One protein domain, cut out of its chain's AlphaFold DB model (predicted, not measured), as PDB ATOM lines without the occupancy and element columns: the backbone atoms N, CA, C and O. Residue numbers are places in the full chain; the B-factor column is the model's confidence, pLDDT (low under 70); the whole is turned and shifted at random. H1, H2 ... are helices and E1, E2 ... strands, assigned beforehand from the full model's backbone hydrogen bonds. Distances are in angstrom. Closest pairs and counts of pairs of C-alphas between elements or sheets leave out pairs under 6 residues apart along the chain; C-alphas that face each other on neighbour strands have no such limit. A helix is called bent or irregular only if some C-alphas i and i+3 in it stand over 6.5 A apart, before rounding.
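What this domain is: This is residues 19 to 87 of the 90 residues of an uncharacterized protein of Stenotrophomonas maltophilia (UniProt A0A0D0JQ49). A long, twisted three-stranded sheet, E1 E2 E3, forms a bent wall with helices H1 and H3 side by side over one face. The short hairpin E4 and E5 covers part of that same face, partly face to face with the wall, while the wall's other face is bare. The printed part has 69 residues, with three named helices and five named strands in the order H1 H2 E1 E2 E3 H3 E4 E5; the large sheet runs E1 E2 E3, the small one E4 E5, both antiparallel. The class is mixed, helices and strands. The whole is compact, with a radius of gyration of the C-alphas of 10.8 A, and its outline is elongated, 35 by 20 by 16 A.

Where its parts are: E1 is residues 37 to 45, 21.1 A long, and bends by 68 degrees at residue 40. E2 is residues 48 to 56, 23.6 A, and bends by 53 degrees at residue 52. E3 is residues 62 to 70, 24.5 A. H1, residues 19 to 29, is 15.1 A long and begins with C-alpha 19 at (139.881, 31.339, 75.462). H2 is residues 32 to 35, and H3 residues 71 to 76. H3 is irregular: C-alphas 72 and 75 are 7.6 A apart. E4 is residues 77 to 80, and E5, residues 83 to 86, ends with C-alpha 86 at (143.405, 53.574, 78.214).

How they stand to each other: E1, E2 and E3 form a meander, each strand the antiparallel neighbour of the one before. In the hairpin E1 and E2, N 43 and O 50 are 2.9 A apart; in the hairpin E2 and E3, N 53 and O 65 are 2.9 A apart, both within hydrogen-bond range. H1 and H3 lie on the same face of this sheet, making two layers, helices on one face of a sheet. H1 is over E1 and E2 at a height over the sheet of 7.5 A, H3 over E3 at 6.6 A. H1 and H3 touch at a shallow tilt of 15 degrees, the same way, closest at the C-alphas of Ala 27 and Tyr 75, 5.1 A. H2 only grazes the sheet, with its residues 33 to 35. The hairpin E4 and E5, with N 78 and O 85 at 2.9 A, makes a sandwich, two sheets face to face, with E1 E2 E3; the closest C-alphas of E3 and E5 are those of Thr 65 and Lys 83, 5.8 A apart. Every O i to N i+4 pair is within hydrogen-bond range in H1; H2 is too short for one, and H3 has 0 of 2, with 1 of 3 O i to N i+3 pairs.

The domain as a whole: The two C-alphas farthest apart are those of Asp 19 and Asn 59, 35.9 A. The printed part has no cut, and its seven links are tight. Mean pLDDT of the printed part is 93.3, and no printed residue is under 70.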
ATOM      1  N   ASP A  19     139.091  30.830  76.588       76.69
ATOM      2  CA  ASP A  19     139.881  31.339  75.462       76.69
ATOM      3  C   ASP A  19     139.858  32.872  75.340       76.69
ATOM      4  O   ASP A  19     140.883  33.486  75.038       76.69
ATOM      5  N   GLN A  20     138.722  33.524  75.610       80.25
ATOM      6  CA  GLN A  20     138.645  34.988  75.578       80.25
ATOM      7  C   GLN A  20     139.244  35.627  76.837       80.25
ATOM      8  O   GLN A  20     139.891  36.669  76.736       80.25
ATOM      9  N   ASP A  21     139.102  34.994  78.005       88.12
ATOM     10  CA  ASP A  21     139.779  35.441  79.233       88.12
ATOM     11  C   ASP A  21     141.305  35.405  79.048       88.12
ATOM     12  O   ASP A  21     142.011  36.359  79.395       88.12
ATOM     13  N   ALA A  22     141.811  34.337  78.421       88.94
ATOM     14  CA  ALA A  22     143.213  34.203  78.048       88.94
ATOM     15  C   ALA A  22     143.643  35.261  77.020       88.94
ATOM     16  O   ALA A  22     144.723  35.831  77.163       88.94
ATOM     17  N   ALA A  23     142.799  35.591  76.035       90.31
ATOM     18  CA  ALA A  23     143.078  36.664  75.077       90.31
ATOM     19  C   ALA A  23     143.169  38.046  75.752       90.31
ATOM     20  O   ALA A  23     144.068  38.827  75.444       90.31
ATOM     21  N   CYS A  24     142.289  38.339  76.715       93.44
ATOM     22  CA  CYS A  24     142.369  39.557  77.524       93.44
ATOM     23  C   CYS A  24     143.666  39.615  78.348       93.44
ATOM     24  O   CYS A  24     144.309  40.667  78.421       93.44
ATOM     25  N   ALA A  25     144.066  38.493  78.955       94.50
ATOM     26  CA  ALA A  25     145.302  38.398  79.727       94.50
ATOM     27  C   ALA A  25     146.557  38.540  78.846       94.50
ATOM     28  O   ALA A  25     147.467  39.295  79.195       94.50
ATOM     29  N   ASP A  26     146.594  37.875  77.688       94.00
ATOM     30  CA  ASP A  26     147.681  37.984  76.707       94.00
ATOM     31  C   ASP A  26     147.799  39.416  76.170       94.00
ATOM     32  O   ASP A  26     148.888  39.992  76.189       94.00
ATOM     33  N   ALA A  27     146.683  40.051  75.800       93.00
ATOM     34  CA  ALA A  27     146.686  41.442  75.358       93.00
ATOM     35  C   ALA A  27     147.190  42.395  76.455       93.00
ATOM     36  O   ALA A  27     147.943  43.326  76.161       93.00
ATOM     37  N   PHE A  28     146.828  42.156  77.723       95.00
ATOM     38  CA  PHE A  28     147.344  42.941  78.846       95.00
ATOM     39  C   PHE A  28     148.848  42.744  79.033       95.00
ATOM     40  O   PHE A  28     149.553  43.724  79.262       95.00
ATOM     41  N   SER A  29     149.356  41.515  78.894       94.75
ATOM     42  CA  SER A  29     150.788  41.210  79.046       94.75
ATOM     43  C   SER A  29     151.682  41.974  78.061       94.75
ATOM     44  O   SER A  29     152.843  42.244  78.356       94.75
ATOM     45  N   ARG A  30     151.121  42.375  76.914       92.75
ATOM     46  CA  ARG A  30     151.790  43.166  75.871       92.75
ATOM     47  C   ARG A  30     151.622  44.675  76.061       92.75
ATOM     48  O   ARG A  30     152.181  45.451  75.293       92.75
ATOM     49  N   SER A  31     150.822  45.092  77.039       94.25
ATOM     50  CA  SER A  31     150.538  46.498  77.302       94.25
ATOM     51  C   SER A  31     151.639  47.157  78.143       94.25
ATOM     52  O   SER A  31     152.271  46.486  78.964       94.25
ATOM     53  N   PRO A  32     151.835  48.484  78.034       94.19
ATOM     54  CA  PRO A  32     152.745  49.220  78.914       94.19
ATOM     55  C   PRO A  32     152.443  49.038  80.411       94.19
ATOM     56  O   PRO A  32     153.348  49.123  81.242       94.19
ATOM     57  N   ALA A  33     151.183  48.767  80.779       95.12
ATOM     58  CA  ALA A  33     150.810  48.500  82.166       95.12
ATOM     59  C   ALA A  33     151.527  47.270  82.743       95.12
ATOM     60  O   ALA A  33     151.870  47.293  83.923       95.12
ATOM     61  N   ALA A  34     151.811  46.237  81.942       94.94
ATOM     62  CA  ALA A  34     152.419  44.994  82.426       94.94
ATOM     63  C   ALA A  34     153.818  45.193  83.038       94.94
ATOM     64  O   ALA A  34     154.243  44.404  83.876       94.94
ATOM     65  N   ALA A  35     154.516  46.279  82.686       93.94
ATOM     66  CA  ALA A  35     155.812  46.613  83.275       93.94
ATOM     67  C   ALA A  35     155.719  47.060  84.747       93.94
ATOM     68  O   ALA A  35     156.705  46.999  85.480       93.94
ATOM     69  N   THR A  36     154.556  47.552  85.185       96.44
ATOM     70  CA  THR A  36     154.376  48.154  86.521       96.44
ATOM     71  C   THR A  36     153.126  47.671  87.257       96.44
ATOM     72  O   THR A  36     152.862  48.117  88.375       96.44
ATOM     73  N   CYS A  37     152.374  46.750  86.660       96.81
ATOM     74  CA  CYS A  37     151.173  46.153  87.218       96.81
ATOM     75  C   CYS A  37     151.224  44.630  87.127       96.81
ATOM     76  O   CYS A  37     151.599  44.071  86.099       96.81
ATOM     77  N   THR A  38     150.725  43.966  88.163       97.06
ATOM     78  CA  THR A  38     150.504  42.519  88.181       97.06
ATOM     79  C   THR A  38     149.030  42.232  87.940       97.06
ATOM     80  O   THR A  38     148.185  42.601  88.759       97.06
ATOM     81  N   LEU A  39     148.707  41.557  86.836       96.12
ATOM     82  CA  LEU A  39     147.342  41.121  86.547       96.12
ATOM     83  C   LEU A  39     146.920  40.027  87.539       96.12
ATOM     84  O   LEU A  39     147.621  39.034  87.719       96.12
ATOM     85  N   ARG A  40     145.774  40.215  88.188       96.06
ATOM     86  CA  ARG A  40     145.177  39.252  89.127       96.06
ATOM     87  C   ARG A  40     144.108  38.407  88.454       96.06
ATOM     88  O   ARG A  40     144.026  37.208  88.691       96.06
ATOM     89  N   LYS A  41     143.279  39.056  87.641       95.00
ATOM     90  CA  LYS A  41     142.194  38.436  86.889       95.00
ATOM     91  C   LYS A  41     141.981  39.221  85.598       95.00
ATOM     92  O   LYS A  41     142.025  40.451  85.610       95.00
ATOM     93  N   ALA A  42     141.720  38.503  84.518       94.31
ATOM     94  CA  ALA A  42     141.114  39.045  83.315       94.31
ATOM     95  C   ALA A  42     139.842  38.254  83.030       94.31
ATOM     96  O   ALA A  42     139.802  37.047  83.252       94.31
ATOM     97  N   GLU A  43     138.807  38.949  82.587       94.25
ATOM     98  CA  GLU A  43     137.540  38.341  82.205       94.25
ATOM     99  C   GLU A  43     137.032  39.029  80.947       94.25
ATOM    100  O   GLU A  43     136.942  40.258  80.881       94.25
ATOM    101  N   ALA A  44     136.702  38.236  79.942       90.06
ATOM    102  CA  ALA A  44     136.078  38.712  78.733       90.06
ATOM    103  C   ALA A  44     134.581  38.928  78.967       90.06
ATOM    104  O   ALA A  44     133.807  38.022  79.286       90.06
ATOM    105  N   ASN A  45     134.154  40.162  78.753       86.56
ATOM    106  CA  ASN A  45     132.761  40.540  78.613       86.56
ATOM    107  C   ASN A  45     132.502  40.885  77.139       86.56
ATOM    108  O   ASN A  45     133.438  41.100  76.387       86.56
ATOM    109  N   VAL A  46     131.251  40.920  76.680       83.31
ATOM    110  CA  VAL A  46     130.924  41.144  75.259       83.31
ATOM    111  C   VAL A  46     131.667  42.384  74.733       83.31
ATOM    112  O   VAL A  46     131.366  43.509  75.137       83.31
ATOM    113  N   ASN A  47     132.663  42.147  73.867       83.94
ATOM    114  CA  ASN A  47     133.619  43.104  73.284       83.94
ATOM    115  C   ASN A  47     134.570  43.842  74.250       83.94
ATOM    116  O   ASN A  47     135.359  44.677  73.811       83.94
ATOM    117  N   HIS A  48     134.554  43.522  75.539       91.94
ATOM    118  CA  HIS A  48     135.366  44.183  76.553       91.94
ATOM    119  C   HIS A  48     136.201  43.187  77.360       91.94
ATOM    120  O   HIS A  48     135.821  42.042  77.554       91.94
ATOM    121  N   CYS A  49     137.310  43.660  77.911       94.38
ATOM    122  CA  CYS A  49     138.092  42.962  78.914       94.38
ATOM    123  C   CYS A  49     137.964  43.697  80.247       94.38
ATOM    124  O   CYS A  49     138.344  44.864  80.376       94.38
ATOM    125  N   ASN A  50     137.432  42.987  81.231       95.62
ATOM    126  CA  ASN A  50     137.438  43.363  82.630       95.62
ATOM    127  C   ASN A  50     138.791  42.943  83.217       95.62
ATOM    128  O   ASN A  50     139.120  41.758  83.225       95.62
ATOM    129  N   LEU A  51     139.586  43.898  83.689       96.25
ATOM    130  CA  LEU A  51     140.928  43.649  84.212       96.25
ATOM    131  C   LEU A  51     141.002  44.065  85.673       96.25
ATOM    132  O   LEU A  51     140.696  45.208  86.010       96.25
ATOM    133  N   TRP A  52     141.465  43.154  86.524       97.56
ATOM    134  CA  TRP A  52     141.812  43.425  87.916       97.56
ATOM    135  C   TRP A  52     143.316  43.263  88.065       97.56
ATOM    136  O   TRP A  52     143.859  42.197  87.766       97.56
ATOM    137  N   ALA A  53     143.994  44.310  88.520       97.50
ATOM    138  CA  ALA A  53     145.443  44.324  88.638       97.50
ATOM    139  C   ALA A  53     145.900  45.055  89.901       97.50
ATOM    140  O   ALA A  53     145.229  45.956  90.395       97.50
ATOM    141  N   SER A  54     147.086  44.695  90.381       98.12
ATOM    142  CA  SER A  54     147.807  45.425  91.419       98.12
ATOM    143  C   SER A  54     148.884  46.272  90.753       98.12
ATOM    144  O   SER A  54     149.824  45.723  90.180       98.12
ATOM    145  N   CYS A  55     148.739  47.593  90.769       97.81
ATOM    146  CA  CYS A  55     149.607  48.517  90.042       97.81
ATOM    147  C   CYS A  55     150.482  49.335  90.989       97.81
ATOM    148  O   CYS A  55     149.999  49.873  91.987       97.81
ATOM    149  N   ARG A  56     151.766  49.473  90.655       98.00
ATOM    150  CA  ARG A  56     152.711  50.298  91.413       98.00
ATOM    151  C   ARG A  56     152.387  51.785  91.237       98.00
ATOM    152  O   ARG A  56     152.179  52.254  90.124       98.00
ATOM    153  N   ARG A  57     152.350  52.524  92.334       97.31
ATOM    154  CA  ARG A  57     152.194  53.980  92.389       97.31
ATOM    155  C   ARG A  57     153.541  54.681  92.266       97.31
ATOM    156  O   ARG A  57     154.585  54.065  92.494       97.31
ATOM    157  N   ASP A  58     153.516  55.986  92.020       94.75
ATOM    158  CA  ASP A  58     154.743  56.786  91.882       94.75
ATOM    159  C   ASP A  58     155.543  56.832  93.196       94.75
ATOM    160  O   ASP A  58     156.773  56.845  93.198       94.75
ATOM    161  N   ASN A  59     154.849  56.749  94.335       95.50
ATOM    162  CA  ASN A  59     155.459  56.655  95.665       95.50
ATOM    163  C   ASN A  59     155.989  55.245  96.018       95.50
ATOM    164  O   ASN A  59     156.417  55.017  97.146       95.50
ATOM    165  N   GLY A  60     155.922  54.284  95.092       94.94
ATOM    166  CA  GLY A  60     156.389  52.909  95.281       94.94
ATOM    167  C   GLY A  60     155.410  51.955  95.972       94.94
ATOM    168  O   GLY A  60     155.662  50.752  95.966       94.94
ATOM    169  N   SER A  61     154.293  52.447  96.520       97.19
ATOM    170  CA  SER A  61     153.217  51.588  97.041       97.19
ATOM    171  C   SER A  61     152.439  50.907  95.910       97.19
ATOM    172  O   SER A  61     152.623  51.233  94.740       97.19
ATOM    173  N   PHE A  62     151.560  49.963  96.242       96.50
ATOM    174  CA  PHE A  62     150.700  49.292  95.267       96.50
ATOM    175  C   PHE A  62     149.238  49.663  95.489       96.50
ATOM    176  O   PHE A  62     148.787  49.817  96.623       96.50
ATOM    177  N   ASN A  63     148.500  49.801  94.392       97.44
ATOM    178  CA  ASN A  63     147.068  50.033  94.387       97.44
ATOM    179  C   ASN A  63     146.371  48.918  93.605       97.44
ATOM    180  O   ASN A  63     146.665  48.706  92.427       97.44
ATOM    181  N   GLU A  64     145.426  48.236  94.246       97.56
ATOM    182  CA  GLU A  64     144.517  47.327  93.548       97.56
ATOM    183  C   GLU A  64     143.547  48.171  92.711       97.56
ATOM    184  O   GLU A  64     142.924  49.122  93.191       97.56
ATOM    185  N   THR A  65     143.457  47.866  91.424       96.81
ATOM    186  CA  THR A  65     142.697  48.645  90.454       96.81
ATOM    187  C   THR A  65     141.924  47.729  89.519       96.81
ATOM    188  O   THR A  65     142.328  46.605  89.215       96.81
ATOM    189  N   PHE A  66     140.779  48.236  89.082       96.31
ATOM    190  CA  PHE A  66     139.894  47.594  88.134       96.31
ATOM    191  C   PHE A  66     139.665  48.529  86.950       96.31
ATOM    192  O   PHE A  66     139.485  49.734  87.140       96.31
ATOM    193  N   GLY A  67     139.632  47.970  85.743       95.06
ATOM    194  CA  GLY A  67     139.272  48.708  84.541       95.06
ATOM    195  C   GLY A  67     138.549  47.837  83.524       95.06
ATOM    196  O   GLY A  67     138.768  46.628  83.451       95.06
ATOM    197  N   VAL A  68     137.691  48.477  82.732       95.50
ATOM    198  CA  VAL A  68     136.973  47.861  81.612       95.50
ATOM    199  C   VAL A  68     137.480  48.498  80.331       95.50
ATOM    200  O   VAL A  68     137.402  49.717  80.163       95.50
ATOM    201  N   PHE A  69     138.009  47.680  79.431       94.19
ATOM    202  CA  PHE A  69     138.649  48.140  78.202       94.19
ATOM    203  C   PHE A  69     138.065  47.417  76.999       94.19
ATOM    204  O   PHE A  69     137.659  46.269  77.119       94.19
ATOM    205  N   GLN A  70     138.035  48.064  75.836       91.62
ATOM    206  CA  GLN A  70     137.691  47.367  74.593       91.62
ATOM    207  C   GLN A  70     138.730  46.272  74.330       91.62
ATOM    208  O   GLN A  70     139.930  46.529  74.475       91.62
ATOM    209  N   GLY A  71     138.282  45.066  73.971       86.50
ATOM    210  CA  GLY A  71     139.162  43.900  73.826       86.50
ATOM    211  C   GLY A  71     140.304  44.137  72.831       86.50
ATOM    212  O   GLY A  71     141.464  43.850  73.123       86.50
ATOM    213  N   ASP A  72     140.004  44.800  71.714       86.00
ATOM    214  CA  ASP A  72     140.958  45.196  70.672       86.00
ATOM    215  C   ASP A  72     141.871  46.372  71.069       86.00
ATOM    216  O   ASP A  72     142.658  46.840  70.250       86.00
ATOM    217  N   ARG A  73     141.776  46.895  72.298       88.31
ATOM    218  CA  ARG A  73     142.567  48.043  72.782       88.31
ATOM    219  C   ARG A  73     143.266  47.797  74.110       88.31
ATOM    220  O   ARG A  73     143.961  48.694  74.588       88.31
ATOM    221  N   VAL A  74     143.140  46.604  74.687       91.44
ATOM    222  CA  VAL A  74     143.801  46.247  75.953       91.44
ATOM    223  C   VAL A  74     145.319  46.437  75.881       91.44
ATOM    224  O   VAL A  74     145.926  46.912  76.836       91.44
ATOM    225  N   TYR A  75     145.934  46.181  74.725       91.44
ATOM    226  CA  TYR A  75     147.373  46.386  74.527       91.44
ATOM    227  C   TYR A  75     147.826  47.853  74.680       91.44
ATOM    228  O   TYR A  75     149.018  48.115  74.794       91.44
ATOM    229  N   ARG A  76     146.902  48.826  74.701       93.31
ATOM    230  CA  ARG A  76     147.192  50.258  74.921       93.31
ATOM    231  C   ARG A  76     146.944  50.718  76.359       93.31
ATOM    232  O   ARG A  76     146.927  51.924  76.621       93.31
ATOM    233  N   VAL A  77     146.674  49.785  77.271       94.69
ATOM    234  CA  VAL A  77     146.450  50.086  78.686       94.69
ATOM    235  C   VAL A  77     147.778  50.390  79.368       94.69
ATOM    236  O   VAL A  77     148.797  49.747  79.127       94.69
ATOM    237  N   CYS A  78     147.769  51.380  80.247       94.38
ATOM    238  CA  CYS A  78     148.936  51.769  81.019       94.38
ATOM    239  C   CYS A  78     148.587  52.072  82.467       94.38
ATOM    240  O   CYS A  78     147.424  52.244  82.834       94.38
ATOM    241  N   ASN A  79     149.630  52.117  83.287       95.69
ATOM    242  CA  ASN A  79     149.539  52.491  84.680       95.69
ATOM    243  C   ASN A  79     149.771  53.998  84.836       95.69
ATOM    244  O   ASN A  79     150.802  54.512  84.405       95.69
ATOM    245  N   LYS A  80     148.836  54.694  85.481       94.94
ATOM    246  CA  LYS A  80     148.979  56.093  85.888       94.94
ATOM    247  C   LYS A  80     148.735  56.201  87.388       94.94
ATOM    248  O   LYS A  80     147.583  56.180  87.823       94.94
ATOM    249  N   ASP A  81     149.818  56.283  88.159       95.56
ATOM    250  CA  ASP A  81     149.817  56.322  89.628       95.56
ATOM    251  C   ASP A  81     148.916  55.241  90.274       95.56
ATOM    252  O   ASP A  81     148.009  55.509  91.069       95.56
ATOM    253  N   GLY A  82     149.129  53.982  89.885       95.94
ATOM    254  CA  GLY A  82     148.399  52.829  90.415       95.94
ATOM    255  C   GLY A  82     147.014  52.595  89.806       95.94
ATOM    256  O   GLY A  82     146.245  51.798  90.348       95.94
ATOM    257  N   LYS A  83     146.656  53.284  88.717       96.44
ATOM    258  CA  LYS A  83     145.374  53.115  88.016       96.44
ATOM    259  C   LYS A  83     145.582  52.655  86.581       96.44
ATOM    260  O   LYS A  83     146.430  53.203  85.880       96.44
ATOM    261  N   LEU A  84     144.752  51.718  86.126       95.44
ATOM    262  CA  LEU A  84     144.696  51.348  84.714       95.44
ATOM    263  C   LEU A  84     143.967  52.434  83.919       95.44
ATOM    264  O   LEU A  84     142.828  52.785  84.229       95.44
ATOM    265  N   VAL A  85     144.611  52.952  82.879       94.31
ATOM    266  CA  VAL A  85     144.029  53.937  81.961       94.31
ATOM    267  C   VAL A  85     144.252  53.512  80.514       94.31
ATOM    268  O   VAL A  85     145.247  52.866  80.189       94.31
ATOM    269  N   ALA A  86     143.308  53.857  79.641       91.12
ATOM    270  CA  ALA A  86     143.405  53.574  78.214       91.12
ATOM    271  C   ALA A  86     144.171  54.682  77.479       91.12
ATOM    272  O   ALA A  86     144.072  55.853  77.842       91.12
ATOM    273  N   GLY A  87     144.832  54.317  76.378       81.62
ATOM    274  CA  GLY A  87     145.323  55.287  75.399       81.62
ATOM    275  C   GLY A  87     146.695  55.864  75.716       81.62
ATOM    276  O   GLY A  87     146.946  57.024  75.395       81.62
TER     277      GLY A  87